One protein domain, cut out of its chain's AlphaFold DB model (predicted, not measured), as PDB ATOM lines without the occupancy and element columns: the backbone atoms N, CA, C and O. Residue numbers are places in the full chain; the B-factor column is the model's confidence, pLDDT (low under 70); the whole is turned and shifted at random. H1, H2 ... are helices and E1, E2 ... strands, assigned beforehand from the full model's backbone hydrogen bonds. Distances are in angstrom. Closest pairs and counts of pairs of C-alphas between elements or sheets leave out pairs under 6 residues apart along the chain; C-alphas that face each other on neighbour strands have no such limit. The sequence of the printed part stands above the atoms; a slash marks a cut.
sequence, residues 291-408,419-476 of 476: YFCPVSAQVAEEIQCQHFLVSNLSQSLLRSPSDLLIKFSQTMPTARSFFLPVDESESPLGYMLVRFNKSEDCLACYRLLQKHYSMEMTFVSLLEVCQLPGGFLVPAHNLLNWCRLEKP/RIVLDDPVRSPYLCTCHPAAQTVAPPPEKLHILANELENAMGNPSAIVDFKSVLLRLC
ATOM      1  N   TYR A 291     -24.628   8.079   5.044       60.09
ATOM      2  CA  TYR A 291     -25.045   7.146   6.100       60.09
ATOM      3  C   TYR A 291     -23.893   6.704   7.015       60.09
ATOM      4  O   TYR A 291     -24.084   6.518   8.216       60.09
ATOM      5  N   PHE A 292     -22.687   6.585   6.456       72.00
ATOM      6  CA  PHE A 292     -21.471   6.210   7.170       72.00
ATOM      7  C   PHE A 292     -20.393   7.277   6.937       72.00
ATOM      8  O   PHE A 292     -19.666   7.221   5.949       72.00
ATOM      9  N   CYS A 293     -20.279   8.274   7.819       70.81
ATOM     10  CA  CYS A 293     -19.289   9.339   7.654       70.81
ATOM     11  C   CYS A 293     -17.904   8.843   8.099       70.81
ATOM     12  O   CYS A 293     -17.702   8.632   9.293       70.81
ATOM     13  N   PRO A 294     -16.919   8.657   7.209       73.62
ATOM     14  CA  PRO A 294     -15.628   8.137   7.619       73.62
ATOM     15  C   PRO A 294     -14.844   9.177   8.413       73.62
ATOM     16  O   PRO A 294     -14.879  10.369   8.115       73.62
ATOM     17  N   VAL A 295     -14.091   8.709   9.401       73.31
ATOM     18  CA  VAL A 295     -13.250   9.554  10.251       73.31
ATOM     19  C   VAL A 295     -11.859   8.943  10.403       73.31
ATOM     20  O   VAL A 295     -11.666   7.733  10.264       73.31
ATOM     21  N   SER A 296     -10.854   9.784  10.652       74.75
ATOM     22  CA  SER A 296      -9.497   9.307  10.936       74.75
ATOM     23  C   SER A 296      -9.434   8.640  12.314       74.75
ATOM     24  O   SER A 296     -10.311   8.848  13.147       74.75
ATOM     25  N   ALA A 297      -8.381   7.864  12.590       76.69
ATOM     26  CA  ALA A 297      -8.207   7.237  13.905       76.69
ATOM     27  C   ALA A 297      -8.071   8.261  15.049       76.69
ATOM     28  O   ALA A 297      -8.545   7.998  16.148       76.69
ATOM     29  N   GLN A 298      -7.467   9.427  14.784       75.44
ATOM     30  CA  GLN A 298      -7.358  10.524  15.757       75.44
ATOM     31  C   GLN A 298      -8.738  11.100  16.080       75.44
ATOM     32  O   GLN A 298      -9.133  11.157  17.238       75.44
ATOM     33  N   VAL A 299      -9.513  11.426  15.042       73.38
ATOM     34  CA  VAL A 299     -10.884  11.931  15.196       73.38
ATOM     35  C   VAL A 299     -11.769  10.886  15.880       73.38
ATOM     36  O   VAL A 299     -12.566  11.231  16.744       73.38
ATOM     37  N   ALA A 300     -11.618   9.606  15.527       80.94
ATOM     38  CA  ALA A 300     -12.357   8.505  16.134       80.94
ATOM     39  C   ALA A 300     -12.114   8.393  17.648       80.94
ATOM     40  O   ALA A 300     -13.042   8.059  18.381       80.94
ATOM     41  N   GLU A 301     -10.892   8.675  18.107       82.88
ATOM     42  CA  GLU A 301     -10.544   8.716  19.530       82.88
ATOM     43  C   GLU A 301     -11.219   9.904  20.230       82.88
ATOM     44  O   GLU A 301     -11.861   9.722  21.262       82.88
ATOM     45  N   GLU A 302     -11.161  11.094  19.626       80.06
ATOM     46  CA  GLU A 302     -11.758  12.322  20.170       80.06
ATOM     47  C   GLU A 302     -13.285  12.244  20.304       80.06
ATOM     48  O   GLU A 302     -13.840  12.673  21.316       80.06
ATOM     49  N   ILE A 303     -13.976  11.672  19.311       77.44
ATOM     50  CA  ILE A 303     -15.444  11.540  19.324       77.44
ATOM     51  C   ILE A 303     -15.937  10.258  20.005       77.44
ATOM     52  O   ILE A 303     -17.134   9.978  19.965       77.44
ATOM     53  N   GLN A 304     -15.036   9.451  20.580       87.19
ATOM     54  CA  GLN A 304     -15.364   8.155  21.183       87.19
ATOM     55  C   GLN A 304     -16.161   7.248  20.230       87.19
ATOM     56  O   GLN A 304     -17.247   6.748  20.546       87.19
ATOM     57  N   CYS A 305     -15.627   7.041  19.027       87.38
ATOM     58  CA  CYS A 305     -16.283   6.278  17.975       87.38
ATOM     59  C   CYS A 305     -16.448   4.794  18.351       87.38
ATOM     60  O   CYS A 305     -15.488   4.104  18.696       87.38
ATOM     61  N   GLN A 306     -17.673   4.281  18.219       91.94
ATOM     62  CA  GLN A 306     -18.046   2.893  18.528       91.94
ATOM     63  C   GLN A 306     -18.221   2.013  17.276       91.94
ATOM     64  O   GLN A 306     -18.683   0.874  17.389       91.94
ATOM     65  N   HIS A 307     -17.873   2.533  16.093       91.25
ATOM     66  CA  HIS A 307     -18.138   1.874  14.818       91.25
ATOM     67  C   HIS A 307     -16.942   1.935  13.867       91.25
ATOM     68  O   HIS A 307     -16.306   2.977  13.684       91.25
ATOM     69  N   PHE A 308     -16.689   0.832  13.171       92.19
ATOM     70  CA  PHE A 308     -15.875   0.856  11.963       92.19
ATOM     71  C   PHE A 308     -16.481  -0.029  10.883       92.19
ATOM     72  O   PHE A 308     -17.163  -1.020  11.146       92.19
ATOM     73  N   LEU A 309     -16.213   0.360   9.647       90.19
ATOM     74  CA  LEU A 309     -16.593  -0.339   8.442       90.19
ATOM     75  C   LEU A 309     -15.449  -1.248   7.999       90.19
ATOM     76  O   LEU A 309     -14.302  -0.808   7.929       90.19
ATOM     77  N   VAL A 310     -15.778  -2.484   7.645       90.19
ATOM     78  CA  VAL A 310     -14.923  -3.401   6.896       90.19
ATOM     79  C   VAL A 310     -15.405  -3.402   5.449       90.19
ATOM     80  O   VAL A 310     -16.537  -3.803   5.186       90.19
ATOM     81  N   SER A 311     -14.574  -2.961   4.509       84.56
ATOM     82  CA  SER A 311     -14.917  -2.938   3.083       84.56
ATOM     83  C   SER A 311     -14.166  -4.011   2.292       84.56
ATOM     84  O   SER A 311     -13.237  -4.655   2.788       84.56
ATOM     85  N   ASN A 312     -14.580  -4.198   1.035       76.38
ATOM     86  CA  ASN A 312     -13.924  -5.078   0.071       76.38
ATOM     87  C   ASN A 312     -13.867  -6.553   0.524       76.38
ATOM     88  O   ASN A 312     -12.853  -7.237   0.356       76.38
ATOM     89  N   LEU A 313     -14.968  -7.049   1.095       83.00
ATOM     90  CA  LEU A 313     -15.139  -8.468   1.396       83.00
ATOM     91  C   LEU A 313     -15.187  -9.261   0.083       83.00
ATOM     92  O   LEU A 313     -15.918  -8.913  -0.845       83.00
ATOM     93  N   SER A 314     -14.385 -10.321  -0.020       80.12
ATOM     94  CA  SER A 314     -14.323 -11.122  -1.244       80.12
ATOM     95  C   SER A 314     -15.607 -11.922  -1.448       80.12
ATOM     96  O   SER A 314     -16.183 -12.444  -0.498       80.12
ATOM     97  N   GLN A 315     -15.991 -12.140  -2.706       78.69
ATOM     98  CA  GLN A 315     -17.147 -12.978  -3.044       78.69
ATOM     99  C   GLN A 315     -17.053 -14.393  -2.450       78.69
ATOM    100  O   GLN A 315     -18.064 -14.979  -2.088       78.69
ATOM    101  N   SER A 316     -15.841 -14.932  -2.276       80.75
ATOM    102  CA  SER A 316     -15.625 -16.211  -1.587       80.75
ATOM    103  C   SER A 316     -16.044 -16.191  -0.116       80.75
ATOM    104  O   SER A 316     -16.592 -17.181   0.359       80.75
ATOM    105  N   LEU A 317     -15.805 -15.083   0.592       80.12
ATOM    106  CA  LEU A 317     -16.213 -14.895   1.984       80.12
ATOM    107  C   LEU A 317     -17.723 -14.647   2.096       80.12
ATOM    108  O   LEU A 317     -18.326 -15.036   3.088       80.12
ATOM    109  N   LEU A 318     -18.332 -14.045   1.073       82.56
ATOM    110  CA  LEU A 318     -19.761 -13.723   1.043       82.56
ATOM    111  C   LEU A 318     -20.660 -14.904   0.637       82.56
ATOM    112  O   LEU A 318     -21.871 -14.799   0.787       82.56
ATOM    113  N   ARG A 319     -20.101 -16.034   0.167       84.06
ATOM    114  CA  ARG A 319     -20.885 -17.236  -0.207       84.06
ATOM    115  C   ARG A 319     -21.733 -17.787   0.936       84.06
ATOM    116  O   ARG A 319     -22.778 -18.374   0.687       84.06
ATOM    117  N   SER A 320     -21.250 -17.635   2.166       87.19
ATOM    118  CA  SER A 320     -21.969 -18.013   3.378       87.19
ATOM    119  C   SER A 320     -21.905 -16.845   4.363       87.19
ATOM    120  O   SER A 320     -20.963 -16.753   5.157       87.19
ATOM    121  N   PRO A 321     -22.885 -15.921   4.307       84.31
ATOM    122  CA  PRO A 321     -22.968 -14.785   5.227       84.31
ATOM    123  C   PRO A 321     -22.943 -15.225   6.694       84.31
ATOM    124  O   PRO A 321     -22.325 -14.575   7.537       84.31
ATOM    125  N   SER A 322     -23.555 -16.375   6.984       85.81
ATOM    126  CA  SER A 322     -23.578 -16.954   8.321       85.81
ATOM    127  C   SER A 322     -22.187 -17.358   8.806       85.81
ATOM    128  O   SER A 322     -21.762 -16.956   9.889       85.81
ATOM    129  N   ASP A 323     -21.428 -18.093   7.991       86.62
ATOM    130  CA  ASP A 323     -20.073 -18.507   8.370       86.62
ATOM    131  C   ASP A 323     -19.134 -17.305   8.500       86.62
ATOM    132  O   ASP A 323     -18.273 -17.275   9.386       86.62
ATOM    133  N   LEU A 324     -19.328 -16.279   7.662       89.12
ATOM    134  CA  LEU A 324     -18.622 -15.008   7.780       89.12
ATOM    135  C   LEU A 324     -18.879 -14.362   9.141       89.12
ATOM    136  O   LEU A 324     -17.925 -14.045   9.851       89.12
ATOM    137  N   LEU A 325     -20.144 -14.206   9.534       89.25
ATOM    138  CA  LEU A 325     -20.511 -13.589  10.809       89.25
ATOM    139  C   LEU A 325     -19.990 -14.393  12.007       89.25
ATOM    140  O   LEU A 325     -19.488 -13.799  12.965       89.25
ATOM    141  N   ILE A 326     -20.026 -15.727  11.945       89.19
ATOM    142  CA  ILE A 326     -19.447 -16.605  12.974       89.19
ATOM    143  C   ILE A 326     -17.935 -16.367  13.086       89.19
ATOM    144  O   ILE A 326     -17.424 -16.109  14.179       89.19
ATOM    145  N   LYS A 327     -17.215 -16.390  11.959       89.12
ATOM    146  CA  LYS A 327     -15.759 -16.199  11.921       89.12
ATOM    147  C   LYS A 327     -15.350 -14.813  12.416       89.12
ATOM    148  O   LYS A 327     -14.390 -14.683  13.178       89.12
ATOM    149  N   PHE A 328     -16.072 -13.771  12.015       90.44
ATOM    150  CA  PHE A 328     -15.801 -12.405  12.455       90.44
ATOM    151  C   PHE A 328     -16.110 -12.218  13.940       90.44
ATOM    152  O   PHE A 328     -15.305 -11.614  14.640       90.44
ATOM    153  N   SER A 329     -17.185 -12.821  14.454       89.50
ATOM    154  CA  SER A 329     -17.497 -12.820  15.891       89.50
ATOM    155  C   SER A 329     -16.407 -13.497  16.730       89.50
ATOM    156  O   SER A 329     -16.106 -13.057  17.835       89.50
ATOM    157  N   GLN A 330     -15.788 -14.559  16.207       87.69
ATOM    158  CA  GLN A 330     -14.649 -15.222  16.852       87.69
ATOM    159  C   GLN A 330     -13.367 -14.380  16.772       87.69
ATOM    160  O   GLN A 330     -12.595 -14.339  17.726       87.69
ATOM    161  N   THR A 331     -13.154 -13.692  15.647       89.88
ATOM    162  CA  THR A 331     -11.977 -12.836  15.417       89.88
ATOM    163  C   THR A 331     -12.050 -11.529  16.216       89.88
ATOM    164  O   THR A 331     -11.026 -10.988  16.628       89.88
ATOM    165  N   MET A 332     -13.261 -11.024  16.459       92.38
ATOM    166  CA  MET A 332     -13.546  -9.756  17.130       92.38
ATOM    167  C   MET A 332     -14.419 -10.009  18.369       92.38
ATOM    168  O   MET A 332     -15.584  -9.620  18.392       92.38
ATOM    169  N   PRO A 333     -13.891 -10.656  19.424       89.81
ATOM    170  CA  PRO A 333     -14.697 -11.086  20.570       89.81
ATOM    171  C   PRO A 333     -15.278  -9.928  21.394       89.81
ATOM    172  O   PRO A 333     -16.202 -10.141  22.177       89.81
ATOM    173  N   THR A 334     -14.728  -8.720  21.243       93.25
ATOM    174  CA  THR A 334     -15.217  -7.488  21.875       93.25
ATOM    175  C   THR A 334     -16.281  -6.768  21.044       93.25
ATOM    176  O   THR A 334     -16.927  -5.848  21.550       93.25
ATOM    177  N   ALA A 335     -16.491  -7.171  19.784       93.81
ATOM    178  CA  ALA A 335     -17.568  -6.637  18.964       93.81
ATOM    179  C   ALA A 335     -18.916  -7.058  19.552       93.81
ATOM    180  O   ALA A 335     -19.128  -8.207  19.942       93.81
ATOM    181  N   ARG A 336     -19.843  -6.103  19.610       91.94
ATOM    182  CA  ARG A 336     -21.201  -6.326  20.100       91.94
ATOM    183  C   ARG A 336     -22.047  -7.012  19.030       91.94
ATOM    184  O   ARG A 336     -22.706  -8.012  19.303       91.94
ATOM    185  N   SER A 337     -22.061  -6.425  17.838       91.50
ATOM    186  CA  SER A 337     -22.934  -6.827  16.742       91.50
ATOM    187  C   SER A 337     -22.371  -6.377  15.398       91.50
ATOM    188  O   SER A 337     -21.535  -5.474  15.316       91.50
ATOM    189  N   PHE A 338     -22.874  -6.995  14.341       92.25
ATOM    190  CA  PHE A 338     -22.452  -6.798  12.964       92.25
ATOM    191  C   PHE A 338     -23.670  -6.475  12.108       92.25
ATOM    192  O   PHE A 338     -24.713  -7.099  12.266       92.25
ATOM    193  N   PHE A 339     -23.537  -5.522  11.199       88.00
ATOM    194  CA  PHE A 339     -24.547  -5.229  10.193       88.00
ATOM    195  C   PHE A 339     -23.954  -5.526   8.817       88.00
ATOM    196  O   PHE A 339     -22.947  -4.929   8.425       88.00
ATOM    197  N   LEU A 340     -24.550  -6.492   8.119       85.94
ATOM    198  CA  LEU A 340     -24.144  -6.936   6.790       85.94
ATOM    199  C   LEU A 340     -25.278  -6.602   5.813       85.94
ATOM    200  O   LEU A 340     -26.238  -7.367   5.736       85.94
ATOM    201  N   PRO A 341     -25.208  -5.465   5.111       79.12
ATOM    202  CA  PRO A 341     -26.262  -5.067   4.197       79.12
ATOM    203  C   PRO A 341     -26.300  -5.963   2.961       79.12
ATOM    204  O   PRO A 341     -25.263  -6.427   2.466       79.12
ATOM    205  N   VAL A 342     -27.515  -6.153   2.462       75.00
ATOM    206  CA  VAL A 342     -27.847  -6.963   1.291       75.00
ATOM    207  C   VAL A 342     -28.553  -6.109   0.235       75.00
ATOM    208  O   VAL A 342     -29.051  -5.025   0.538       75.00
ATOM    209  N   ASP A 343     -28.542  -6.564  -1.013       67.75
ATOM    210  CA  ASP A 343     -29.345  -5.984  -2.091       67.75
ATOM    211  C   ASP A 343     -30.791  -6.517  -2.090       67.75
ATOM    212  O   ASP A 343     -31.189  -7.314  -1.243       67.75
ATOM    213  N   GLU A 344     -31.590  -6.095  -3.076       64.19
ATOM    214  CA  GLU A 344     -32.980  -6.549  -3.259       64.19
ATOM    215  C   GLU A 344     -33.104  -8.061  -3.537       64.19
ATOM    216  O   GLU A 344     -34.196  -8.616  -3.464       64.19
ATOM    217  N   SER A 345     -31.997  -8.729  -3.876       71.31
ATOM    218  CA  SER A 345     -31.913 -10.178  -4.083       71.31
ATOM    219  C   SER A 345     -31.338 -10.905  -2.861       71.31
ATOM    220  O   SER A 345     -30.889 -12.046  -2.994       71.31
ATOM    221  N   GLU A 346     -31.315 -10.259  -1.687       71.88
ATOM    222  CA  GLU A 346     -30.765 -10.789  -0.428       71.88
ATOM    223  C   GLU A 346     -29.266 -11.147  -0.518       71.88
ATOM    224  O   GLU A 346     -28.740 -11.945   0.263       71.88
ATOM    225  N   SER A 347     -28.544 -10.561  -1.478       74.81
ATOM    226  CA  SER A 347     -27.119 -10.813  -1.690       74.81
ATOM    227  C   SER A 347     -26.259  -9.750  -0.994       74.81
ATOM    228  O   SER A 347     -26.510  -8.557  -1.160       74.81
ATOM    229  N   PRO A 348     -25.214 -10.122  -0.226       81.19
ATOM    230  CA  PRO A 348     -24.394  -9.152   0.501       81.19
ATOM    231  C   PRO A 348     -23.674  -8.140  -0.399       81.19
ATOM    232  O   PRO A 348     -22.995  -8.513  -1.357       81.19
ATOM    233  N   LEU A 349     -23.679  -6.866   0.003       75.44
ATOM    234  CA  LEU A 349     -23.070  -5.758  -0.756       75.44
ATOM    235  C   LEU A 349     -21.529  -5.699  -0.688       75.44
ATOM    236  O   LEU A 349     -20.898  -4.816  -1.271       75.44
ATOM    237  N   GLY A 350     -20.893  -6.624   0.036       78.06
ATOM    238  CA  GLY A 350     -19.432  -6.738   0.117       78.06
ATOM    239  C   GLY A 350     -18.743  -5.790   1.098       78.06
ATOM    240  O   GLY A 350     -17.520  -5.620   1.050       78.06
ATOM    241  N   TYR A 351     -19.502  -5.215   2.023       84.50
ATOM    242  CA  TYR A 351     -18.985  -4.506   3.186       84.50
ATOM    243  C   TYR A 351     -19.788  -4.876   4.429       84.50
ATOM    244  O   TYR A 351     -20.894  -5.390   4.322       84.50
ATOM    245  N   MET A 352     -19.228  -4.622   5.606       88.81
ATOM    246  CA  MET A 352     -19.868  -4.913   6.882       88.81
ATOM    247  C   MET A 352     -19.544  -3.819   7.891       88.81
ATOM    248  O   MET A 352     -18.402  -3.373   7.993       88.81
ATOM    249  N   LEU A 353     -20.542  -3.406   8.660       89.88
ATOM    250  CA  LEU A 353     -20.379  -2.470   9.760       89.88
ATOM    251  C   LEU A 353     -20.255  -3.241  11.077       89.88
ATOM    252  O   LEU A 353     -21.027  -4.161  11.346       89.88
ATOM    253  N   VAL A 354     -19.287  -2.862  11.907       93.88
ATOM    254  CA  VAL A 354     -19.040  -3.483  13.215       93.88
ATOM    255  C   VAL A 354     -19.351  -2.476  14.315       93.88
ATOM    256  O   VAL A 354     -18.892  -1.335  14.248       93.88
ATOM    257  N   ARG A 355     -20.121  -2.896  15.325       92.62
ATOM    258  CA  ARG A 355     -20.528  -2.073  16.473       92.62
ATOM    259  C   ARG A 355     -19.944  -2.600  17.773       92.62
ATOM    260  O   ARG A 355     -19.935  -3.806  18.015       92.62
ATOM    261  N   PHE A 356     -19.530  -1.683  18.642       93.62
ATOM    262  CA  PHE A 356     -18.955  -1.969  19.956       93.62
ATOM    263  C   PHE A 356     -19.722  -1.239  21.056       93.62
ATOM    264  O   PHE A 356     -20.209  -0.134  20.849       93.62
ATOM    265  N   ASN A 357     -19.789  -1.825  22.255       90.19
ATOM    266  CA  ASN A 357     -20.359  -1.136  23.422       90.19
ATOM    267  C   ASN A 357     -19.465   0.015  23.909       90.19
ATOM    268  O   ASN A 357     -19.963   0.979  24.481       90.19
ATOM    269  N   LYS A 358     -18.150  -0.088  23.700       92.38
ATOM    270  CA  LYS A 358     -17.148   0.860  24.192       92.38
ATOM    271  C   LYS A 358     -16.241   1.320  23.056       92.38
ATOM    272  O   LYS A 358     -15.853   0.512  22.210       92.38
ATOM    273  N   SER A 359     -15.883   2.600  23.058       92.38
ATOM    274  CA  SER A 359     -14.924   3.172  22.110       92.38
ATOM    275  C   SER A 359     -13.548   2.530  22.233       92.38
ATOM    276  O   SER A 359     -12.899   2.256  21.228       92.38
ATOM    277  N   GLU A 360     -13.112   2.212  23.451       93.88
ATOM    278  CA  GLU A 360     -11.784   1.644  23.697       93.88
ATOM    279  C   GLU A 360     -11.655   0.261  23.047       93.88
ATOM    280  O   GLU A 360     -10.644  -0.035  22.408       93.88
ATOM    281  N   ASP A 361     -12.713  -0.551  23.142       95.69
ATOM    282  CA  ASP A 361     -12.791  -1.874  22.519       95.69
ATOM    283  C   ASP A 361     -12.783  -1.775  20.987       95.69
ATOM    284  O   ASP A 361     -12.110  -2.565  20.320       95.69
ATOM    285  N   CYS A 362     -13.485  -0.779  20.435       94.75
ATOM    286  CA  CYS A 362     -13.507  -0.472  19.004       94.75
ATOM    287  C   CYS A 362     -12.098  -0.130  18.490       94.75
ATOM    288  O   CYS A 362     -11.602  -0.755  17.548       94.75
ATOM    289  N   LEU A 363     -11.412   0.813  19.149       93.19
ATOM    290  CA  LEU A 363     -10.058   1.233  18.781       93.19
ATOM    291  C   LEU A 363      -9.033   0.103  18.954       93.19
ATOM    292  O   LEU A 363      -8.173  -0.087  18.090       93.19
ATOM    293  N   ALA A 364      -9.108  -0.652  20.052       93.31
ATOM    294  CA  ALA A 364      -8.211  -1.776  20.307       93.31
ATOM    295  C   ALA A 364      -8.384  -2.882  19.258       93.31
ATOM    296  O   ALA A 364      -7.393  -3.372  18.711       93.31
ATOM    297  N   CYS A 365      -9.633  -3.228  18.931       94.50
ATOM    298  CA  CYS A 365      -9.949  -4.201  17.891       94.50
ATOM    299  C   CYS A 365      -9.432  -3.738  16.524       94.50
ATOM    300  O   CYS A 365      -8.726  -4.492  15.856       94.50
ATOM    301  N   TYR A 366      -9.675  -2.478  16.147       93.12
ATOM    302  CA  TYR A 366      -9.165  -1.901  14.901       93.12
ATOM    303  C   TYR A 366      -7.637  -2.024  14.788       93.12
ATOM    304  O   TYR A 366      -7.122  -2.513  13.784       93.12
ATOM    305  N   ARG A 367      -6.899  -1.628  15.838       91.12
ATOM    306  CA  ARG A 367      -5.425  -1.694  15.872       91.12
ATOM    307  C   ARG A 367      -4.913  -3.134  15.768       91.12
ATOM    308  O   ARG A 367      -3.931  -3.386  15.068       91.12
ATOM    309  N   LEU A 368      -5.576  -4.082  16.437       91.25
ATOM    310  CA  LEU A 368      -5.241  -5.505  16.361       91.25
ATOM    311  C   LEU A 368      -5.454  -6.043  14.946       91.25
ATOM    312  O   LEU A 368      -4.558  -6.663  14.375       91.25
ATOM    313  N   LEU A 369      -6.613  -5.762  14.353       90.31
ATOM    314  CA  LEU A 369      -6.933  -6.231  13.012       90.31
ATOM    315  C   LEU A 369      -5.988  -5.638  11.972       90.31
ATOM    316  O   LEU A 369      -5.498  -6.367  11.121       90.31
ATOM    317  N   GLN A 370      -5.665  -4.349  12.081       87.06
ATOM    318  CA  GLN A 370      -4.765  -3.669  11.154       87.06
ATOM    319  C   GLN A 370      -3.353  -4.272  11.172       87.06
ATOM    320  O   GLN A 370      -2.672  -4.294  10.149       87.06
ATOM    321  N   LYS A 371      -2.905  -4.761  12.334       85.44
ATOM    322  CA  LYS A 371      -1.587  -5.381  12.496       85.44
ATOM    323  C   LYS A 371      -1.532  -6.807  11.944       85.44
ATOM    324  O   LYS A 371      -0.494  -7.216  11.433       85.44
ATOM    325  N   HIS A 372      -2.617  -7.564  12.092       82.50
ATOM    326  CA  HIS A 372      -2.626  -9.009  11.842       82.50
ATOM    327  C   HIS A 372      -3.349  -9.421  10.555       82.50
ATOM    328  O   HIS A 372      -3.128 -10.528  10.067       82.50
ATOM    329  N   TYR A 373      -4.174  -8.545   9.982       80.88
ATOM    330  CA  TYR A 373      -4.992  -8.833   8.813       80.88
ATOM    331  C   TYR A 373      -4.900  -7.701   7.790       80.88
ATOM    332  O   TYR A 373      -5.014  -6.519   8.108       80.88
ATOM    333  N   SER A 374      -4.771  -8.072   6.518       77.12
ATOM    334  CA  SER A 374      -4.796  -7.136   5.388       77.12
ATOM    335  C   SER A 374      -6.235  -6.767   5.003       77.12
ATOM    336  O   SER A 374      -6.654  -6.985   3.868       77.12
ATOM    337  N   MET A 375      -7.014  -6.265   5.963       77.75
ATOM    338  CA  MET A 375      -8.405  -5.853   5.758       77.75
ATOM    339  C   MET A 375      -8.505  -4.344   5.553       77.75
ATOM    340  O   MET A 375      -7.827  -3.567   6.226       77.75
ATOM    341  N   GLU A 376      -9.370  -3.916   4.633       83.06
ATOM    342  CA  GLU A 376      -9.673  -2.496   4.470       83.06
ATOM    343  C   GLU A 376     -10.703  -2.076   5.518       83.06
ATOM    344  O   GLU A 376     -11.849  -2.523   5.497       83.06
ATOM    345  N   MET A 377     -10.268  -1.246   6.467       88.69
ATOM    346  CA  MET A 377     -11.090  -0.824   7.595       88.69
ATOM    347  C   MET A 377     -11.046   0.687   7.771       88.69
ATOM    348  O   MET A 377      -9.970   1.293   7.762       88.69
ATOM    349  N   THR A 378     -12.213   1.284   7.996       86.31
ATOM    350  CA  THR A 378     -12.376   2.733   8.160       86.31
ATOM    351  C   THR A 378     -13.302   3.013   9.337       86.31
ATOM    352  O   THR A 378     -14.398   2.463   9.387       86.31
ATOM    353  N   PHE A 379     -12.893   3.859  10.286       87.31
ATOM    354  CA  PHE A 379     -13.806   4.322  11.337       87.31
ATOM    355  C   PHE A 379     -14.938   5.134  10.726       87.31
ATOM    356  O   PHE A 379     -14.695   5.917   9.810       87.31
ATOM    357  N   VAL A 380     -16.153   4.978  11.249       81.88
ATOM    358  CA  VAL A 380     -17.320   5.708  10.745       81.88
ATOM    359  C   VAL A 380     -18.088   6.368  11.884       81.88
ATOM    360  O   VAL A 380     -18.523   5.722  12.830       81.88
ATOM    361  N   SER A 381     -18.243   7.683  11.788       76.94
ATOM    362  CA  SER A 381     -19.150   8.469  12.607       76.94
ATOM    363  C   SER A 381     -20.560   8.396  12.035       76.94
ATOM    364  O   SER A 381     -20.763   8.490  10.823       76.94
ATOM    365  N   LEU A 382     -21.538   8.257  12.925       74.00
ATOM    366  CA  LEU A 382     -22.958   8.220  12.579       74.00
ATOM    367  C   LEU A 382     -23.694   9.474  13.090       74.00
ATOM    368  O   LEU A 382     -24.912   9.538  12.983       74.00
ATOM    369  N   LEU A 383     -22.965  10.463  13.636       60.94
ATOM    370  CA  LEU A 383     -23.479  11.603  14.418       60.94
ATOM    371  C   LEU A 383     -24.664  12.350  13.785       60.94
ATOM    372  O   LEU A 383     -25.633  12.620  14.477       60.94
ATOM    373  N   GLU A 384     -24.652  12.660  12.493       50.91
ATOM    374  CA  GLU A 384     -25.715  13.508  11.919       50.91
ATOM    375  C   GLU A 384     -26.784  12.750  11.119       50.91
ATOM    376  O   GLU A 384     -27.834  13.302  10.814       50.91
ATOM    377  N   VAL A 385     -26.586  11.452  10.871       52.28
ATOM    378  CA  VAL A 385     -27.597  10.564  10.255       52.28
ATOM    379  C   VAL A 385     -28.629  10.108  11.293       52.28
ATOM    380  O   VAL A 385     -29.668   9.543  10.972       52.28
ATOM    381  N   CYS A 386     -28.344  10.333  12.574       53.91
ATOM    382  CA  CYS A 386     -29.152   9.832  13.678       53.91
ATOM    383  C   CYS A 386     -30.354  10.689  14.038       53.91
ATOM    384  O   CYS A 386     -31.199  10.206  14.790       53.91
ATOM    385  N   GLN A 387     -30.418  11.941  13.581       52.50
ATOM    386  CA  GLN A 387     -31.535  12.813  13.920       52.50
ATOM    387  C   GLN A 387     -32.711  12.500  13.006       52.50
ATOM    388  O   GLN A 387     -32.809  12.984  11.880       52.50
ATOM    389  N   LEU A 388     -33.606  11.662  13.516       55.75
ATOM    390  CA  LEU A 388     -34.901  11.434  12.906       55.75
ATOM    391  C   LEU A 388     -35.729  12.734  12.976       55.75
ATOM    392  O   LEU A 388     -35.882  13.305  14.062       55.75
ATOM    393  N   PRO A 389     -36.266  13.229  11.849       51.66
ATOM    394  CA  PRO A 389     -37.145  14.392  11.857       51.66
ATOM    395  C   PRO A 389     -38.394  14.136  12.710       51.66
ATOM    396  O   PRO A 389     -38.870  13.011  12.808       51.66
ATOM    397  N   GLY A 390     -38.934  15.188  13.332       54.56
ATOM    398  CA  GLY A 390     -40.137  15.085  14.174       54.56
ATOM    399  C   GLY A 390     -39.884  14.876  15.672       54.56
ATOM    400  O   GLY A 390     -40.827  14.615  16.408       54.56
ATOM    401  N   GLY A 391     -38.643  15.024  16.153       53.94
ATOM    402  CA  GLY A 391     -38.340  14.986  17.593       53.94
ATOM    403  C   GLY A 391     -38.209  13.580  18.183       53.94
ATOM    404  O   GLY A 391     -38.183  13.426  19.404       53.94
ATOM    405  N   PHE A 392     -38.095  12.549  17.340       58.66
ATOM    406  CA  PHE A 392     -37.758  11.211  17.813       58.66
ATOM    407  C   PHE A 392     -36.355  11.201  18.403       58.66
ATOM    408  O   PHE A 392     -35.386  11.651  17.795       58.66
ATOM    409  N   LEU A 393     -36.247  10.617  19.589       63.56
ATOM    410  CA  LEU A 393     -34.981  10.455  20.287       63.56
ATOM    411  C   LEU A 393     -34.275   9.149  19.899       63.56
ATOM    412  O   LEU A 393     -33.382   8.745  20.617       63.56
ATOM    413  N   VAL A 394     -34.656   8.435  18.837       64.12
ATOM    414  CA  VAL A 394     -33.999   7.163  18.469       64.12
ATOM    415  C   VAL A 394     -32.900   7.432  17.434       64.12
ATOM    416  O   VAL A 394     -33.206   8.018  16.397       64.12
ATOM    417  N   PRO A 395     -31.646   6.982  17.636       66.75
ATOM    418  CA  PRO A 395     -30.607   7.113  16.622       66.75
ATOM    419  C   PRO A 395     -30.935   6.208  15.431       66.75
ATOM    420  O   PRO A 395     -31.127   5.008  15.616       66.75
ATOM    421  N   ALA A 396     -30.946   6.738  14.207       67.81
ATOM    422  CA  ALA A 396     -31.275   5.960  13.004       67.81
ATOM    423  C   ALA A 396     -30.429   4.681  12.835       67.81
ATOM    424  O   ALA A 396     -30.934   3.657  12.387       67.81
ATOM    425  N   HIS A 397     -29.160   4.681  13.263       72.81
ATOM    426  CA  HIS A 397     -28.324   3.478  13.185       72.81
ATOM    427  C   HIS A 397     -28.731   2.365  14.161       72.81
ATOM    428  O   HIS A 397     -28.291   1.230  14.001       72.81
ATOM    429  N   ASN A 398     -29.557   2.652  15.172       74.31
ATOM    430  CA  ASN A 398     -30.125   1.612  16.032       74.31
ATOM    431  C   ASN A 398     -31.210   0.804  15.317       74.31
ATOM    432  O   ASN A 398     -31.547  -0.271  15.799       74.31
ATOM    433  N   LEU A 399     -31.722   1.301  14.188       71.56
ATOM    434  CA  LEU A 399     -32.753   0.640  13.391       71.56
ATOM    435  C   LEU A 399     -32.181  -0.425  12.447       71.56
ATOM    436  O   LEU A 399     -32.931  -1.255  11.961       71.56
ATOM    437  N   LEU A 400     -30.865  -0.430  12.207       76.38
ATOM    438  CA  LEU A 400     -30.237  -1.415  11.323       76.38
ATOM    439  C   LEU A 400     -30.416  -2.842  11.861       76.38
ATOM    440  O   LEU A 400     -30.403  -3.061  13.076       76.38
ATOM    441  N   ASN A 401     -30.478  -3.822  10.958       76.44
ATOM    442  CA  ASN A 401     -30.545  -5.247  11.298       76.44
ATOM    443  C   ASN A 401     -29.220  -5.776  11.859       76.44
ATOM    444  O   ASN A 401     -28.444  -6.469  11.201       76.44
ATOM    445  N   TRP A 402     -28.940  -5.422  13.107       85.19
ATOM    446  CA  TRP A 402     -27.754  -5.859  13.818       85.19
ATOM    447  C   TRP A 402     -27.845  -7.343  14.153       85.19
ATOM    448  O   TRP A 402     -28.731  -7.777  14.878       85.19
ATOM    449  N   CYS A 403     -26.876  -8.112  13.681       87.19
ATOM    450  CA  CYS A 403     -26.727  -9.528  13.968       87.19
ATOM    451  C   CYS A 403     -25.667  -9.735  15.051       87.19
ATOM    452  O   CYS A 403     -24.601  -9.112  15.037       87.19
ATOM    453  N   ARG A 404     -25.927 -10.650  15.981       87.56
ATOM    454  CA  ARG A 404     -24.956 -11.099  16.982       87.56
ATOM    455  C   ARG A 404     -24.904 -12.618  17.031       87.56
ATOM    456  O   ARG A 404     -25.870 -13.301  16.690       87.56
ATOM    457  N   LEU A 405     -23.778 -13.142  17.495       85.94
ATOM    458  CA  LEU A 405     -23.635 -14.569  17.736       85.94
ATOM    459  C   LEU A 405     -24.175 -14.919  19.124       85.94
ATOM    460  O   LEU A 405     -23.655 -14.448  20.140       85.94
ATOM    461  N   GLU A 406     -25.207 -15.752  19.180       81.06
ATOM    462  CA  GLU A 406     -25.684 -16.324  20.431       81.06
ATOM    463  C   GLU A 406     -24.724 -17.433  20.868       81.06
ATOM    464  O   GLU A 406     -24.520 -18.430  20.170       81.06
ATOM    465  N   LYS A 407     -24.085 -17.232  22.024       69.56
ATOM    466  CA  LYS A 407     -23.259 -18.269  22.644       69.56
ATOM    467  C   LYS A 407     -24.188 -19.277  23.330       69.56
ATOM    468  O   LYS A 407     -25.098 -18.835  24.035       69.56
ATOM    469  N   PRO A 408     -23.956 -20.592  23.175       61.72
ATOM    470  CA  PRO A 408     -24.708 -21.611  23.896       61.72
ATOM    471  C   PRO A 408     -24.714 -21.315  25.395       61.72
ATOM    472  O   PRO A 408     -23.666 -21.011  25.974       61.72
ATOM    473  N   ARG A 419     -25.350 -19.856  16.777       83.19
ATOM    474  CA  ARG A 419     -26.512 -19.349  16.038       83.19
ATOM    475  C   ARG A 419     -26.444 -17.836  15.918       83.19
ATOM    476  O   ARG A 419     -26.195 -17.138  16.898       83.19
ATOM    477  N   ILE A 420     -26.692 -17.327  14.717       84.38
ATOM    478  CA  ILE A 420     -26.845 -15.891  14.488       84.38
ATOM    479  C   ILE A 420     -28.269 -15.500  14.851       84.38
ATOM    480  O   ILE A 420     -29.231 -16.127  14.405       84.38
ATOM    481  N   VAL A 421     -28.383 -14.470  15.675       85.31
ATOM    482  CA  VAL A 421     -29.654 -13.894  16.104       85.31
ATOM    483  C   VAL A 421     -29.610 -12.387  15.911       85.31
ATOM    484  O   VAL A 421     -28.532 -11.785  15.941       85.31
ATOM    485  N   LEU A 422     -30.775 -11.772  15.739       82.75
ATOM    486  CA  LEU A 422     -30.879 -10.318  15.775       82.75
ATOM    487  C   LEU A 422     -30.519  -9.818  17.182       82.75
ATOM    488  O   LEU A 422     -30.878 -10.426  18.198       82.75
ATOM    489  N   ASP A 423     -29.749  -8.740  17.237       79.94
ATOM    490  CA  ASP A 423     -29.420  -8.039  18.467       79.94
ATOM    491  C   ASP A 423     -30.695  -7.375  18.978       79.94
ATOM    492  O   ASP A 423     -31.219  -6.462  18.349       79.94
ATOM    493  N   ASP A 424     -31.213  -7.885  20.093       75.31
ATOM    494  CA  ASP A 424     -32.435  -7.402  20.722       75.31
ATOM    495  C   ASP A 424     -32.085  -6.226  21.651       75.31
ATOM    496  O   ASP A 424     -31.556  -6.445  22.754       75.31
ATOM    497  N   PRO A 425     -32.374  -4.976  21.243       65.94
ATOM    498  CA  PRO A 425     -32.018  -3.806  22.028       65.94
ATOM    499  C   PRO A 425     -32.875  -3.683  23.295       65.94
ATOM    500  O   PRO A 425     -32.497  -2.954  24.205       65.94
ATOM    501  N   VAL A 426     -34.001  -4.405  23.398       67.12
ATOM    502  CA  VAL A 426     -34.827  -4.446  24.615       67.12
ATOM    503  C   VAL A 426     -34.117  -5.258  25.696       67.12
ATOM    504  O   VAL A 426     -34.058  -4.845  26.853       67.12
ATOM    505  N   ARG A 427     -33.546  -6.411  25.325       71.31
ATOM    506  CA  ARG A 427     -32.815  -7.288  26.259       71.31
ATOM    507  C   ARG A 427     -31.425  -6.773  26.588       71.31
ATOM    508  O   ARG A 427     -30.923  -7.019  27.683       71.31
ATOM    509  N   SER A 428     -30.783  -6.099  25.641       75.94
ATOM    510  CA  SER A 428     -29.473  -5.496  25.835       75.94
ATOM    511  C   SER A 428     -29.464  -4.106  25.207       75.94
ATOM    512  O   SER A 428     -29.139  -3.981  24.031       75.94
ATOM    513  N   PRO A 429     -29.795  -3.050  25.964       75.88
ATOM    514  CA  PRO A 429     -29.769  -1.690  25.438       75.88
ATOM    515  C   PRO A 429     -28.380  -1.314  24.927       75.88
ATOM    516  O   PRO A 429     -27.361  -1.654  25.538       75.88
ATOM    517  N   TYR A 430     -28.339  -0.604  23.803       81.06
ATOM    518  CA  TYR A 430     -27.103  -0.061  23.254       81.06
ATOM    519  C   TYR A 430     -27.006   1.428  23.593       81.06
ATOM    520  O   TYR A 430     -27.901   2.215  23.284       81.06
ATOM    521  N   LEU A 431     -25.906   1.809  24.245       79.94
ATOM    522  CA  LEU A 431     -25.616   3.193  24.605       79.94
ATOM    523  C   LEU A 431     -24.725   3.812  23.534       79.94
ATOM    524  O   LEU A 431     -23.518   3.565  23.487       79.94
ATOM    525  N   CYS A 432     -25.345   4.609  22.674       76.38
ATOM    526  CA  CYS A 432     -24.649   5.328  21.625       76.38
ATOM    527  C   CYS A 432     -23.945   6.570  22.192       76.38
ATOM    528  O   CYS A 432     -24.602   7.465  22.726       76.38
ATOM    529  N   THR A 433     -22.627   6.676  22.011       77.06
ATOM    530  CA  THR A 433     -21.853   7.876  22.389       77.06
ATOM    531  C   THR A 433     -22.197   9.085  21.526       77.06
ATOM    532  O   THR A 433     -22.051  10.221  21.969       77.06
ATOM    533  N   CYS A 434     -22.714   8.858  20.315       69.75
ATOM    534  CA  CYS A 434     -23.110   9.932  19.410       69.75
ATOM    535  C   CYS A 434     -24.342  10.701  19.922       69.75
ATOM    536  O   CYS A 434     -24.474  11.887  19.645       69.75
ATOM    537  N   HIS A 435     -25.241  10.036  20.661       71.56
ATOM    538  CA  HIS A 435     -26.483  10.626  21.170       71.56
ATOM    539  C   HIS A 435     -26.770  10.125  22.590       71.56
ATOM    540  O   HIS A 435     -27.598   9.235  22.776       71.56
ATOM    541  N   PRO A 436     -26.131  10.694  23.623       68.31
ATOM    542  CA  PRO A 436     -26.312  10.227  24.998       68.31
ATOM    543  C   PRO A 436     -27.732  10.464  25.538       68.31
ATOM    544  O   PRO A 436     -28.158   9.783  26.465       68.31
ATOM    545  N   ALA A 437     -28.467  11.420  24.961       66.00
ATOM    546  CA  ALA A 437     -29.855  11.725  25.314       66.00
ATOM    547  C   ALA A 437     -30.888  10.923  24.499       66.00
ATOM    548  O   ALA A 437     -32.092  11.082  24.700       66.00
ATOM    549  N   ALA A 438     -30.432  10.097  23.556       66.94
ATOM    550  CA  ALA A 438     -31.307   9.291  22.727       66.94
ATOM    551  C   ALA A 438     -31.868   8.075  23.482       66.94
ATOM    552  O   ALA A 438     -31.254   7.541  24.406       66.94
ATOM    553  N   GLN A 439     -33.032   7.598  23.044       67.38
ATOM    554  CA  GLN A 439     -33.567   6.306  23.435       67.38
ATOM    555  C   GLN A 439     -32.569   5.203  23.071       67.38
ATOM    556  O   GLN A 439     -32.091   5.082  21.942       67.38
ATOM    557  N   THR A 440     -32.275   4.380  24.068       64.69
ATOM    558  CA  THR A 440     -31.268   3.312  24.021       64.69
ATOM    559  C   THR A 440     -31.799   2.027  23.387       64.69
ATOM    560  O   THR A 440     -31.040   1.095  23.113       64.69
ATOM    561  N   VAL A 441     -33.112   1.983  23.152       63.28
ATOM    562  CA  VAL A 441     -33.849   0.844  22.617       63.28
ATOM    563  C   VAL A 441     -34.451   1.252  21.278       63.28
ATOM    564  O   VAL A 441     -35.169   2.249  21.203       63.28
ATOM    565  N   ALA A 442     -34.153   0.499  20.217       61.53
ATOM    566  CA  ALA A 442     -34.831   0.687  18.941       61.53
ATOM    567  C   ALA A 442     -36.319   0.313  19.083       61.53
ATOM    568  O   ALA A 442     -36.636  -0.634  19.812       61.53
ATOM    569  N   PRO A 443     -37.244   1.018  18.408       60.38
ATOM    570  CA  PRO A 443     -38.638   0.619  18.378       60.38
ATOM    571  C   PRO A 443     -38.759  -0.821  17.855       60.38
ATOM    572  O   PRO A 443     -38.046  -1.189  16.921       60.38
ATOM    573  N   PRO A 444     -39.655  -1.643  18.428       58.38
ATOM    574  CA  PRO A 444     -39.919  -2.977  17.904       58.38
ATOM    575  C   PRO A 444     -40.394  -2.899  16.440       58.38
ATOM    576  O   PRO A 444     -41.011  -1.893  16.074       58.38
ATOM    577  N   PRO A 445     -40.179  -3.950  15.623       56.00
ATOM    578  CA  PRO A 445     -40.499  -3.947  14.190       56.00
ATOM    579  C   PRO A 445     -41.924  -3.477  13.867       56.00
ATOM    580  O   PRO A 445     -42.141  -2.669  12.971       56.00
ATOM    581  N   GLU A 446     -42.895  -3.887  14.683       57.41
ATOM    582  CA  GLU A 446     -44.312  -3.508  14.573       57.41
ATOM    583  C   GLU A 446     -44.551  -1.990  14.687       57.41
ATOM    584  O   GLU A 446     -45.502  -1.452  14.123       57.41
ATOM    585  N   LYS A 447     -43.670  -1.281  15.403       58.19
ATOM    586  CA  LYS A 447     -43.705   0.177  15.574       58.19
ATOM    587  C   LYS A 447     -42.856   0.920  14.541       58.19
ATOM    588  O   LYS A 447     -42.986   2.139  14.446       58.19
ATOM    589  N   LEU A 448     -42.044   0.230  13.732       63.16
ATOM    590  CA  LEU A 448     -41.280   0.858  12.646       63.16
ATOM    591  C   LEU A 448     -42.197   1.408  11.552       63.16
ATOM    592  O   LEU A 448     -41.912   2.464  10.997       63.16
ATOM    593  N   HIS A 449     -43.333   0.758  11.284       60.34
ATOM    594  CA  HIS A 449     -44.331   1.279  10.343       60.34
ATOM    595  C   HIS A 449     -44.976   2.579  10.837       60.34
ATOM    596  O   HIS A 449     -45.242   3.477  10.042       60.34
ATOM    597  N   ILE A 450     -45.190   2.700  12.152       63.34
ATOM    598  CA  ILE A 450     -45.701   3.927  12.777       63.34
ATOM    599  C   ILE A 450     -44.658   5.036  12.635       63.34
ATOM    600  O   ILE A 450     -44.985   6.104  12.128       63.34
ATOM    601  N   LEU A 451     -43.395   4.737  12.959       64.56
ATOM    602  CA  LEU A 451     -42.278   5.662  12.775       64.56
ATOM    603  C   LEU A 451     -42.148   6.115  11.311       64.56
ATOM    604  O   LEU A 451     -42.015   7.305  11.047       64.56
ATOM    605  N   ALA A 452     -42.229   5.192  10.349       63.84
ATOM    606  CA  ALA A 452     -42.154   5.502   8.922       63.84
ATOM    607  C   ALA A 452     -43.287   6.440   8.467       63.84
ATOM    608  O   ALA A 452     -43.035   7.383   7.717       63.84
ATOM    609  N   ASN A 453     -44.511   6.218   8.953       62.88
ATOM    610  CA  ASN A 453     -45.660   7.075   8.657       62.88
ATOM    611  C   ASN A 453     -45.541   8.453   9.336       62.88
ATOM    612  O   ASN A 453     -45.902   9.468   8.748       62.88
ATOM    613  N   GLU A 454     -45.030   8.519  10.566       62.50
ATOM    614  CA  GLU A 454     -44.804   9.786  11.274       62.50
ATOM    615  C   GLU A 454     -43.684  10.612  10.626       62.50
ATOM    616  O   GLU A 454     -43.827  11.826  10.492       62.50
ATOM    617  N   LEU A 455     -42.621   9.968  10.137       59.09
ATOM    618  CA  LEU A 455     -41.564  10.607   9.343       59.09
ATOM    619  C   LEU A 455     -42.101  11.177   8.023       59.09
ATOM    620  O   LEU A 455     -41.772  12.305   7.659       59.09
ATOM    621  N   GLU A 456     -42.963  10.425   7.333       56.19
ATOM    622  CA  GLU A 456     -43.652  10.853   6.108       56.19
ATOM    623  C   GLU A 456     -44.574  12.060   6.350       56.19
ATOM    624  O   GLU A 456     -44.658  12.952   5.512       56.19
ATOM    625  N   ASN A 457     -45.195  12.149   7.528       57.59
ATOM    626  CA  ASN A 457     -46.041  13.284   7.899       57.59
ATOM    627  C   ASN A 457     -45.245  14.502   8.409       57.59
ATOM    628  O   ASN A 457     -45.664  15.641   8.198       57.59
ATOM    629  N   ALA A 458     -44.108  14.290   9.081       52.62
ATOM    630  CA  ALA A 458     -43.270  15.356   9.639       52.62
ATOM    631  C   ALA A 458     -42.398  16.049   8.578       52.62
ATOM    632  O   ALA A 458     -42.094  17.239   8.688       52.62
ATOM    633  N   MET A 459     -41.988  15.323   7.537       51.47
ATOM    634  CA  MET A 459     -41.173  15.848   6.447       51.47
ATOM    635  C   MET A 459     -42.068  16.291   5.289       51.47
ATOM    636  O   MET A 459     -42.311  15.527   4.371       51.47
ATOM    637  N   GLY A 460     -42.525  17.543   5.266       44.78
ATOM    638  CA  GLY A 460     -43.396  18.078   4.199       44.78
ATOM    639  C   GLY A 460     -42.810  18.127   2.769       44.78
ATOM    640  O   GLY A 460     -43.320  18.880   1.943       44.78
ATOM    641  N   ASN A 461     -41.738  17.384   2.457       47.56
ATOM    642  CA  ASN A 461     -41.104  17.324   1.139       47.56
ATOM    643  C   ASN A 461     -41.034  15.873   0.593       47.56
ATOM    644  O   ASN A 461     -40.182  15.098   1.040       47.56
ATOM    645  N   PRO A 462     -41.870  15.506  -0.401       43.72
ATOM    646  CA  PRO A 462     -42.023  14.134  -0.903       43.72
ATOM    647  C   PRO A 462     -40.733  13.468  -1.400       43.72
ATOM    648  O   PRO A 462     -40.597  12.254  -1.299       43.72
ATOM    649  N   SER A 463     -39.764  14.230  -1.921       37.97
ATOM    650  CA  SER A 463     -38.530  13.647  -2.470       37.97
ATOM    651  C   SER A 463     -37.571  13.146  -1.386       37.97
ATOM    652  O   SER A 463     -36.929  12.121  -1.563       37.97
ATOM    653  N   ALA A 464     -37.490  13.842  -0.246       37.66
ATOM    654  CA  ALA A 464     -36.660  13.422   0.886       37.66
ATOM    655  C   ALA A 464     -37.302  12.257   1.662       37.66
ATOM    656  O   ALA A 464     -36.593  11.434   2.237       37.66
ATOM    657  N   ILE A 465     -38.639  12.178   1.644       37.34
ATOM    658  CA  ILE A 465     -39.423  11.076   2.214       37.34
ATOM    659  C   ILE A 465     -39.121   9.765   1.486       37.34
ATOM    660  O   ILE A 465     -38.891   8.754   2.140       37.34
ATOM    661  N   VAL A 466     -39.104   9.769   0.148       38.66
ATOM    662  CA  VAL A 466     -38.862   8.554  -0.649       38.66
ATOM    663  C   VAL A 466     -37.442   8.030  -0.438       38.66
ATOM    664  O   VAL A 466     -37.274   6.828  -0.247       38.66
ATOM    665  N   ASP A 467     -36.440   8.908  -0.378       41.09
ATOM    666  CA  ASP A 467     -35.055   8.504  -0.119       41.09
ATOM    667  C   ASP A 467     -34.891   7.956   1.304       41.09
ATOM    668  O   ASP A 467     -34.363   6.866   1.477       41.09
ATOM    669  N   PHE A 468     -35.410   8.632   2.334       43.16
ATOM    670  CA  PHE A 468     -35.257   8.153   3.711       43.16
ATOM    671  C   PHE A 468     -36.079   6.890   3.993       43.16
ATOM    672  O   PHE A 468     -35.573   5.962   4.608       43.16
ATOM    673  N   LYS A 469     -37.323   6.807   3.504       42.50
ATOM    674  CA  LYS A 469     -38.202   5.639   3.668       42.50
ATOM    675  C   LYS A 469     -37.696   4.438   2.876       42.50
ATOM    676  O   LYS A 469     -37.667   3.346   3.426       42.50
ATOM    677  N   SER A 470     -37.260   4.619   1.625       44.03
ATOM    678  CA  SER A 470     -36.663   3.523   0.844       44.03
ATOM    679  C   SER A 470     -35.361   3.037   1.465       44.03
ATOM    680  O   SER A 470     -35.109   1.840   1.475       44.03
ATOM    681  N   VAL A 471     -34.564   3.935   2.042       46.84
ATOM    682  CA  VAL A 471     -33.322   3.568   2.713       46.84
ATOM    683  C   VAL A 471     -33.588   2.886   4.049       46.84
ATOM    684  O   VAL A 471     -33.013   1.839   4.313       46.84
ATOM    685  N   LEU A 472     -34.493   3.402   4.872       50.44
ATOM    686  CA  LEU A 472     -34.820   2.799   6.161       50.44
ATOM    687  C   LEU A 472     -35.513   1.439   5.978       50.44
ATOM    688  O   LEU A 472     -35.203   0.521   6.719       50.44
ATOM    689  N   LEU A 473     -36.345   1.272   4.941       48.44
ATOM    690  CA  LEU A 473     -36.947  -0.015   4.554       48.44
ATOM    691  C   LEU A 473     -35.996  -0.975   3.815       48.44
ATOM    692  O   LEU A 473     -36.355  -2.129   3.637       48.44
ATOM    693  N   ARG A 474     -34.842  -0.505   3.320       44.22
ATOM    694  CA  ARG A 474     -33.790  -1.359   2.726       44.22
ATOM    695  C   ARG A 474     -32.690  -1.717   3.730       44.22
ATOM    696  O   ARG A 474     -31.945  -2.663   3.509       44.22
ATOM    697  N   LEU A 475     -32.527  -0.917   4.786       43.28
ATOM    698  CA  LEU A 475     -31.538  -1.119   5.851       43.28
ATOM    699  C   LEU A 475     -32.095  -1.913   7.050       43.28
ATOM    700  O   LEU A 475     -31.310  -2.533   7.776       43.28
ATOM    701  N   CYS A 476     -33.413  -1.852   7.265       42.44
ATOM    702  CA  CYS A 476     -34.198  -2.727   8.148       42.44
ATOM    703  C   CYS A 476     -34.853  -3.822   7.307       42.44
ATOM    704  O   CYS A 476     -35.164  -4.889   7.882       42.44
TER     705      CYS A 476
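Overview. This is residues 291 to 408 and 419 to 476 of the 476 residues of an uncharacterized protein of Macrostomum lignano (UniProt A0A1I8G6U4). A strongly twisted sheet of five strands forms a wall with H1 and H4 covering one face; at its E3 edge sits a small two-stranded sheet, E6 and E7, with H3 packed on it. Away from H1 and H4, at the far end of the longest axis, lies a helical hairpin of H6 and H7, reached through long loops, with short H5 between it and the large sheet. The printed part has 176 residues with seven named helices and seven named strands, in the order E1 H1 E2 H2 H3 E3 E4 H4 E5 H5 E6 E7 H6 H7. The large sheet runs E1 E5 E2 E4 E3, antiparallel throughout, and the class is mixed, helices and strands. The whole is compact, with a radius of gyration of the C-alphas of 16.3 A and spans of 49 by 38 by 33 A.

Along the chain. Find C-alpha 293 at (-19.289, 9.339, 7.654), where E1 begins and runs to residue 295, 6.6 A. Next come H1, residues 297 to 302, 8.8 A, and E2, residues 307 to 311, 13.1 A. Then read H2, residues 315 to 318, 4.9 A, and H3, residues 321 to 331, 15.1 A. E3, residues 337 to 339, spans 6.9 A, and E4, residues 352 to 355, 10.0 A. Look for C-alpha 359 at (-14.924, 3.172, 22.110); from there H4 runs to residue 372, 20.1 A. E5, residues 376 to 381, covers 16.6 A, and H5, residues 396 to 399, 5.5 A. E6 is residues 403 to 406, 9.4 A, and E7 residues 419 to 422, 10.0 A. H6, residues 445 to 458, measures 20.0 A, and H7, residues 462 to 475, 19.7 A, ending at C-alpha 475, (-31.538, -1.119, 5.851).

Arrangement. Start at edge strand E1, whose N 295 is 2.9 A from O 379 of E5, within hydrogen-bond range. E5 pairs on with E2, N 309 to O 378 at 2.8 A, and E2 with E4, N 310 to O 352 at 2.8 A. The hairpin E3 and E4 ends the sheet, with N 339 to O 353 at 2.9 A. H1 and H4 lie on the same face, two layers, helices on one face of a sheet. H1 is on the sheet at a height of 8.9 A, and H4 at 9.8 A, over E5 and E2. H1 and H4 only just touch, with 3 pairs of C-alphas within 8 A, the closest those of Glu 301 and Ser 359 at 7.5 A. Three split strand-helix-strand units, two strands running the same way with another between them in the sheet, have right-handed crossovers: E1 H1 E2, E2 H2 H3 E3 and E4 H4 E5. H3 only grazes this sheet, with residues 325 to 329; H2 is close to H3 but not clearly touching, C-alphas 317 and 324 being 6.3 A apart. The closest C-alphas of E3 and E6, Ser 337 and Arg 404, are 4.7 A apart, and antiparallel E6 and E7 have N 404 and O 421 at 2.8 A. H5 is close to H7 but not clearly touching, Leu 399 to Leu 472 being the closest C-alphas at 7.8 A. H6 and H7, a helical hairpin, touch at a shallow tilt of 16 degrees, opposite ways, H6 with residues 452 to 456 alone; the closest C-alphas are those of Glu 456 and Ile 465, 5.8 A. Every O i to N i+4 pair is within hydrogen-bond range in H1, H3, H4 and H7, and 8 of 10 in H6; H2 and H5 are too short for such a pair.

Size, cuts and confidence. The two C-alphas farthest apart are those of His 372 and Gly 460, 49.5 A. Residues 409 to 418 are not printed, and C-alphas 408 and 419 are 8.4 A apart across this cut. The links E3 to E4, E5 to H5 and E7 to H6 are long, the last with 22 residues. The model's mean pLDDT over the printed part is 73.9; 63 residues are under 70, among them residues 383 to 396 and 436 to 476.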